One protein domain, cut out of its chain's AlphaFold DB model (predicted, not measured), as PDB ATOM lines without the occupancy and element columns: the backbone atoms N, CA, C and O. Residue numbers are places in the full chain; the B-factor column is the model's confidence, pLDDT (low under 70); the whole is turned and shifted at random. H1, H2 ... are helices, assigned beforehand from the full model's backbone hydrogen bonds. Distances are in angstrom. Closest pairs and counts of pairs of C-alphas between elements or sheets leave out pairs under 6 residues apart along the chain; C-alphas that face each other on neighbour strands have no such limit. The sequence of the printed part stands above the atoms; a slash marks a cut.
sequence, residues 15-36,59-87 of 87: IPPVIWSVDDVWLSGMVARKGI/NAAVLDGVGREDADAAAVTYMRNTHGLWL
ATOM      1  N   ILE A  15     161.588 122.077 158.886       95.00
ATOM      2  CA  ILE A  15     161.007 121.514 160.109       95.00
ATOM      3  C   ILE A  15     161.633 120.142 160.417       95.00
ATOM      4  O   ILE A  15     161.646 119.272 159.542       95.00
ATOM      5  N   PRO A  16     162.124 119.896 161.648       94.00
ATOM      6  CA  PRO A  16     162.680 118.599 162.015       94.00
ATOM      7  C   PRO A  16     161.668 117.442 161.888       94.00
ATOM      8  O   PRO A  16     160.452 117.659 161.980       94.00
ATOM      9  N   PRO A  17     162.152 116.189 161.748       91.44
ATOM     10  CA  PRO A  17     161.300 115.002 161.757       91.44
ATOM     11  C   PRO A  17     160.392 114.957 162.989       91.44
ATOM     12  O   PRO A  17     160.766 115.458 164.049       91.44
ATOM     13  N   VAL A  18     159.216 114.335 162.846       89.62
ATOM     14  CA  VAL A  18     158.149 114.241 163.865       89.62
ATOM     15  C   VAL A  18     157.488 115.586 164.211       89.62
ATOM     16  O   VAL A  18     156.265 115.680 164.178       89.62
ATOM     17  N   ILE A  19     158.261 116.648 164.456       94.31
ATOM     18  CA  ILE A  19     157.766 117.992 164.817       94.31
ATOM     19  C   ILE A  19     156.907 118.606 163.703       94.31
ATOM     20  O   ILE A  19     155.964 119.337 163.982       94.31
ATOM     21  N   TRP A  20     157.174 118.274 162.438       94.31
ATOM     22  CA  TRP A  20     156.361 118.749 161.310       94.31
ATOM     23  C   TRP A  20     154.877 118.356 161.399       94.31
ATOM     24  O   TRP A  20     154.045 118.994 160.762       94.31
ATOM     25  N   SER A  21     154.541 117.330 162.189       93.88
ATOM     26  CA  SER A  21     153.157 116.894 162.408       93.88
ATOM     27  C   SER A  21     152.366 117.780 163.383       93.88
ATOM     28  O   SER A  21     151.156 117.598 163.530       93.88
ATOM     29  N   VAL A  22     153.036 118.745 164.027       95.06
ATOM     30  CA  VAL A  22     152.478 119.666 165.032       95.06
ATOM     31  C   VAL A  22     152.763 121.126 164.662       95.06
ATOM     32  O   VAL A  22     153.621 121.816 165.218       95.06
ATOM     33  N   ASP A  23     152.046 121.601 163.644       92.19
ATOM     34  CA  ASP A  23     152.255 122.918 163.040       92.19
ATOM     35  C   ASP A  23     151.951 124.082 163.992       92.19
ATOM     36  O   ASP A  23     152.622 125.108 163.952       92.19
ATOM     37  N   ASP A  24     150.983 123.939 164.885       92.31
ATOM     38  CA  ASP A  24     150.594 124.955 165.859       92.31
ATOM     39  C   ASP A  24     151.713 125.281 166.859       92.31
ATOM     40  O   ASP A  24     152.009 126.464 167.076       92.31
ATOM     41  N   VAL A  25     152.387 124.269 167.417       95.31
ATOM     42  CA  VAL A  25     153.554 124.473 168.293       95.31
ATOM     43  C   VAL A  25     154.719 125.057 167.496       95.31
ATOM     44  O   VAL A  25     155.371 126.002 167.955       95.31
ATOM     45  N   TRP A  26     154.960 124.545 166.282       96.06
ATOM     46  CA  TRP A  26     156.033 125.032 165.415       96.06
ATOM     47  C   TRP A  26     155.864 126.512 165.062       96.06
ATOM     48  O   TRP A  26     156.741 127.332 165.348       96.06
ATOM     49  N   LEU A  27     154.710 126.874 164.498       95.12
ATOM     50  CA  LEU A  27     154.398 128.239 164.090       95.12
ATOM     51  C   LEU A  27     154.429 129.189 165.291       95.12
ATOM     52  O   LEU A  27     154.976 130.285 165.172       95.12
ATOM     53  N   SER A  28     153.915 128.761 166.451       95.25
ATOM     54  CA  SER A  28     153.998 129.527 167.701       95.25
ATOM     55  C   SER A  28     155.449 129.822 168.087       95.25
ATOM     56  O   SER A  28     155.783 130.962 168.408       95.25
ATOM     57  N   GLY A  29     156.340 128.834 167.998       95.62
ATOM     58  CA  GLY A  29     157.766 129.026 168.269       95.62
ATOM     59  C   GLY A  29     158.436 129.976 167.274       95.62
ATOM     60  O   GLY A  29     159.178 130.876 167.673       95.62
ATOM     61  N   MET A  30     158.123 129.844 165.983       96.31
ATOM     62  CA  MET A  30     158.690 130.686 164.923       96.31
ATOM     63  C   MET A  30     158.261 132.154 165.007       96.31
ATOM     64  O   MET A  30     159.041 133.041 164.656       96.31
ATOM     65  N   VAL A  31     157.055 132.449 165.498       95.62
ATOM     66  CA  VAL A  31     156.641 133.841 165.744       95.62
ATOM     67  C   VAL A  31     157.153 134.352 167.096       95.62
ATOM     68  O   VAL A  31     157.603 135.497 167.187       95.62
ATOM     69  N   ALA A  32     157.202 133.494 168.122       95.62
ATOM     70  CA  ALA A  32     157.731 133.838 169.440       95.62
ATOM     71  C   ALA A  32     159.226 134.191 169.391       95.62
ATOM     72  O   ALA A  32     159.634 135.182 169.998       95.62
ATOM     73  N   ARG A  33     160.039 133.472 168.595       95.12
ATOM     74  CA  ARG A  33     161.471 133.794 168.396       95.12
ATOM     75  C   ARG A  33     161.692 135.190 167.800       95.12
ATOM     76  O   ARG A  33     162.774 135.751 167.938       95.12
ATOM     77  N   LYS A  34     160.680 135.743 167.118       94.06
ATOM     78  CA  LYS A  34     160.689 137.085 166.508       94.06
ATOM     79  C   LYS A  34     160.068 138.150 167.419       94.06
ATOM     80  O   LYS A  34     159.943 139.298 167.006       94.06
ATOM     81  N   GLY A  35     159.674 137.784 168.641       94.06
ATOM     82  CA  GLY A  35     159.016 138.683 169.590       94.06
ATOM     83  C   GLY A  35     157.600 139.086 169.172       94.06
ATOM     84  O   GLY A  35     157.083 140.084 169.671       94.06
ATOM     85  N   ILE A  36     156.975 138.348 168.251       94.56
ATOM     86  CA  ILE A  36     155.606 138.614 167.806       94.56
ATOM     87  C   ILE A  36     154.647 137.997 168.837       94.56
ATOM     88  O   ILE A  36     154.722 136.789 169.076       94.56
ATOM     89  N   ASN A  59     145.865 114.689 163.479       86.31
ATOM     90  CA  ASN A  59     145.790 114.734 164.941       86.31
ATOM     91  C   ASN A  59     145.768 113.334 165.585       86.31
ATOM     92  O   ASN A  59     146.224 113.164 166.709       86.31
ATOM     93  N   ALA A  60     145.246 112.329 164.876       89.81
ATOM     94  CA  ALA A  60     145.206 110.938 165.333       89.81
ATOM     95  C   ALA A  60     146.291 110.061 164.682       89.81
ATOM     96  O   ALA A  60     146.331 108.851 164.915       89.81
ATOM     97  N   ALA A  61     147.144 110.639 163.833       90.62
ATOM     98  CA  ALA A  61     148.172 109.893 163.132       90.62
ATOM     99  C   ALA A  61     149.318 109.511 164.077       90.62
ATOM    100  O   ALA A  61     149.705 110.269 164.965       90.62
ATOM    101  N   VAL A  62     149.889 108.332 163.836       93.25
ATOM    102  CA  VAL A  62     151.156 107.903 164.431       93.25
ATOM    103  C   VAL A  62     152.181 107.860 163.309       93.25
ATOM    104  O   VAL A  62     152.067 107.046 162.390       93.25
ATOM    105  N   LEU A  63     153.157 108.759 163.364       91.25
ATOM    106  CA  LEU A  63     154.175 108.939 162.333       91.25
ATOM    107  C   LEU A  63     155.523 108.521 162.907       91.25
ATOM    108  O   LEU A  63     155.931 109.012 163.955       91.25
ATOM    109  N   ASP A  64     156.181 107.562 162.258       89.62
ATOM    110  CA  ASP A  64     157.440 106.970 162.736       89.62
ATOM    111  C   ASP A  64     157.368 106.449 164.186       89.62
ATOM    112  O   ASP A  64     158.339 106.483 164.939       89.62
ATOM    113  N   GLY A  65     156.193 105.950 164.584       93.56
ATOM    114  CA  GLY A  65     155.931 105.456 165.939       93.56
ATOM    115  C   GLY A  65     155.624 106.547 166.966       93.56
ATOM    116  O   GLY A  65     155.429 106.215 168.132       93.56
ATOM    117  N   VAL A  66     155.545 107.814 166.550       94.94
ATOM    118  CA  VAL A  66     155.281 108.956 167.427       94.94
ATOM    119  C   VAL A  66     153.871 109.495 167.198       94.94
ATOM    120  O   VAL A  66     153.479 109.789 166.068       94.94
ATOM    121  N   GLY A  67     153.097 109.584 168.278       95.81
ATOM    122  CA  GLY A  67     151.775 110.204 168.280       95.81
ATOM    123  C   GLY A  67     151.834 111.708 168.553       95.81
ATOM    124  O   GLY A  67     152.889 112.267 168.850       95.81
ATOM    125  N   ARG A  68     150.669 112.357 168.496       95.12
ATOM    126  CA  ARG A  68     150.522 113.807 168.673       95.12
ATOM    127  C   ARG A  68     151.128 114.335 169.979       95.12
ATOM    128  O   ARG A  68     151.910 115.275 169.932       95.12
ATOM    129  N   GLU A  69     150.810 113.714 171.115       96.50
ATOM    130  CA  GLU A  69     151.272 114.171 172.439       96.50
ATOM    131  C   GLU A  69     152.805 114.182 172.549       96.50
ATOM    132  O   GLU A  69     153.405 115.155 173.008       96.50
ATOM    133  N   ASP A  70     153.449 113.117 172.072       97.00
ATOM    134  CA  ASP A  70     154.908 113.000 172.062       97.00
ATOM    135  C   ASP A  70     155.545 113.978 171.061       97.00
ATOM    136  O   ASP A  70     156.602 114.552 171.338       97.00
ATOM    137  N   ALA A  71     154.898 114.212 169.913       96.94
ATOM    138  CA  ALA A  71     155.342 115.196 168.929       96.94
ATOM    139  C   ALA A  71     155.246 116.634 169.472       96.94
ATOM    140  O   ALA A  71     156.198 117.402 169.319       96.94
ATOM    141  N   ASP A  72     154.160 116.979 170.173       97.12
ATOM    142  CA  ASP A  72     153.989 118.266 170.859       97.12
ATOM    143  C   ASP A  72     155.094 118.471 171.911       97.12
ATOM    144  O   ASP A  72     155.759 119.513 171.946       97.12
ATOM    145  N   ALA A  73     155.365 117.454 172.737       96.56
ATOM    146  CA  ALA A  73     156.428 117.499 173.741       96.56
ATOM    147  C   ALA A  73     157.829 117.647 173.114       96.56
ATOM    148  O   ALA A  73     158.665 118.415 173.613       96.56
ATOM    149  N   ALA A  74     158.085 116.949 172.004       96.81
ATOM    150  CA  ALA A  74     159.323 117.070 171.241       96.81
ATOM    151  C   ALA A  74     159.483 118.478 170.648       96.81
ATOM    152  O   ALA A  74     160.567 119.059 170.739       96.81
ATOM    153  N   ALA A  75     158.407 119.060 170.117       97.38
ATOM    154  CA  ALA A  75     158.399 120.414 169.577       97.38
ATOM    155  C   ALA A  75     158.698 121.463 170.659       97.38
ATOM    156  O   ALA A  75     159.583 122.298 170.475       97.38
ATOM    157  N   VAL A  76     158.052 121.386 171.828       97.38
ATOM    158  CA  VAL A  76     158.342 122.285 172.964       97.38
ATOM    159  C   VAL A  76     159.792 122.139 173.432       97.38
ATOM    160  O   VAL A  76     160.476 123.138 173.670       97.38
ATOM    161  N   THR A  77     160.289 120.905 173.535       97.44
ATOM    162  CA  THR A  77     161.683 120.630 173.918       97.44
ATOM    163  C   THR A  77     162.665 121.215 172.905       97.44
ATOM    164  O   THR A  77     163.663 121.825 173.294       97.44
ATOM    165  N   TYR A  78     162.370 121.100 171.610       97.19
ATOM    166  CA  TYR A  78     163.156 121.721 170.549       97.19
ATOM    167  C   TYR A  78     163.175 123.249 170.675       97.19
ATOM    168  O   TYR A  78     164.247 123.848 170.623       97.19
ATOM    169  N   MET A  79     162.026 123.892 170.913       97.31
ATOM    170  CA  MET A  79     161.961 125.353 171.075       97.31
ATOM    171  C   MET A  79     162.775 125.844 172.277       97.31
ATOM    172  O   MET A  79     163.480 126.852 172.177       97.31
ATOM    173  N   ARG A  80     162.744 125.102 173.390       97.44
ATOM    174  CA  ARG A  80     163.575 125.374 174.574       97.44
ATOM    175  C   ARG A  80     165.062 125.262 174.263       97.44
ATOM    176  O   ARG A  80     165.814 126.191 174.539       97.44
ATOM    177  N   ASN A  81     165.479 124.150 173.662       97.12
ATOM    178  CA  ASN A  81     166.894 123.847 173.453       97.12
ATOM    179  C   ASN A  81     167.529 124.685 172.334       97.12
ATOM    180  O   ASN A  81     168.660 125.143 172.480       97.12
ATOM    181  N   THR A  82     166.816 124.888 171.225       96.00
ATOM    182  CA  THR A  82     167.349 125.542 170.018       96.00
ATOM    183  C   THR A  82     167.168 127.058 170.052       96.00
ATOM    184  O   THR A  82     168.017 127.794 169.550       96.00
ATOM    185  N   HIS A  83     166.069 127.541 170.639       95.12
ATOM    186  CA  HIS A  83     165.695 128.957 170.595       95.12
ATOM    187  C   HIS A  83     165.582 129.621 171.974       95.12
ATOM    188  O   HIS A  83     165.381 130.831 172.035       95.12
ATOM    189  N   GLY A  84     165.725 128.874 173.076       96.69
ATOM    190  CA  GLY A  84     165.621 129.422 174.432       96.69
ATOM    191  C   GLY A  84     164.213 129.903 174.796       96.69
ATOM    192  O   GLY A  84     164.067 130.790 175.636       96.69
ATOM    193  N   LEU A  85     163.180 129.367 174.141       96.06
ATOM    194  CA  LEU A  85     161.787 129.766 174.346       96.06
ATOM    195  C   LEU A  85     161.111 128.928 175.439       96.06
ATOM    196  O   LEU A  85     161.412 127.749 175.590       96.06
ATOM    197  N   TRP A  86     160.146 129.525 176.145       93.31
ATOM    198  CA  TRP A  86     159.218 128.838 177.068       93.31
ATOM    199  C   TRP A  86     159.892 128.005 178.176       93.31
ATOM    200  O   TRP A  86     159.482 126.869 178.447       93.31
ATOM    201  N   LEU A  87     160.938 128.569 178.787       88.88
ATOM    202  CA  LEU A  87     161.647 128.001 179.942       88.88
ATOM    203  C   LEU A  87     160.750 127.884 181.180       88.88
ATOM    204  O   LEU A  87     159.967 128.827 181.433       88.88
TER     205      LEU A  87
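Overview. This is residues 15 to 36 and 59 to 87 of the 87 residues of an uncharacterized protein of Stappia taiwanensis (UniProt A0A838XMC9). Two helices lie side by side, nearly parallel and running the same way: the longer H2 and the shorter H1, with loop stretches at their ends. The printed part has 51 residues with two named helices, H1 then H2 along the chain, and no named strand, in the class all helix. It is compact, with a radius of gyration of the C-alphas of 10.8 A, and elongated, spanning 32 by 17 by 15 A.

Arrangement. H2, residues 68 to 83, touches H1, residues 23 to 32, with its residues 72 to 79 alone. Their closest C-alphas, those of Met 79 and Gly 29, are 6.2 A apart. Their lines stand at a shallow tilt of 20 degrees, and they run the same way. In H1 and H2 every O i to N i+4 pair is within hydrogen-bond range.

Along the chain. H2 measures 21.5 A from C-alpha 68 at (150.522, 113.807, 168.673) to C-alpha 83 at (165.695, 128.957, 170.595). H1 measures 13.8 A and begins with C-alpha 23 at (152.255, 122.918, 163.040).

Size, cuts and confidence. The two C-alphas farthest apart, those of Gly 35 and Gly 65, are 33.6 A apart. Residues 37 to 58 are not printed, and C-alphas 36 and 59 are 26.0 A apart across this cut, which falls in the link from H1 to H2. The mean pLDDT of the printed part is 94.6, and no printed residue is under 70.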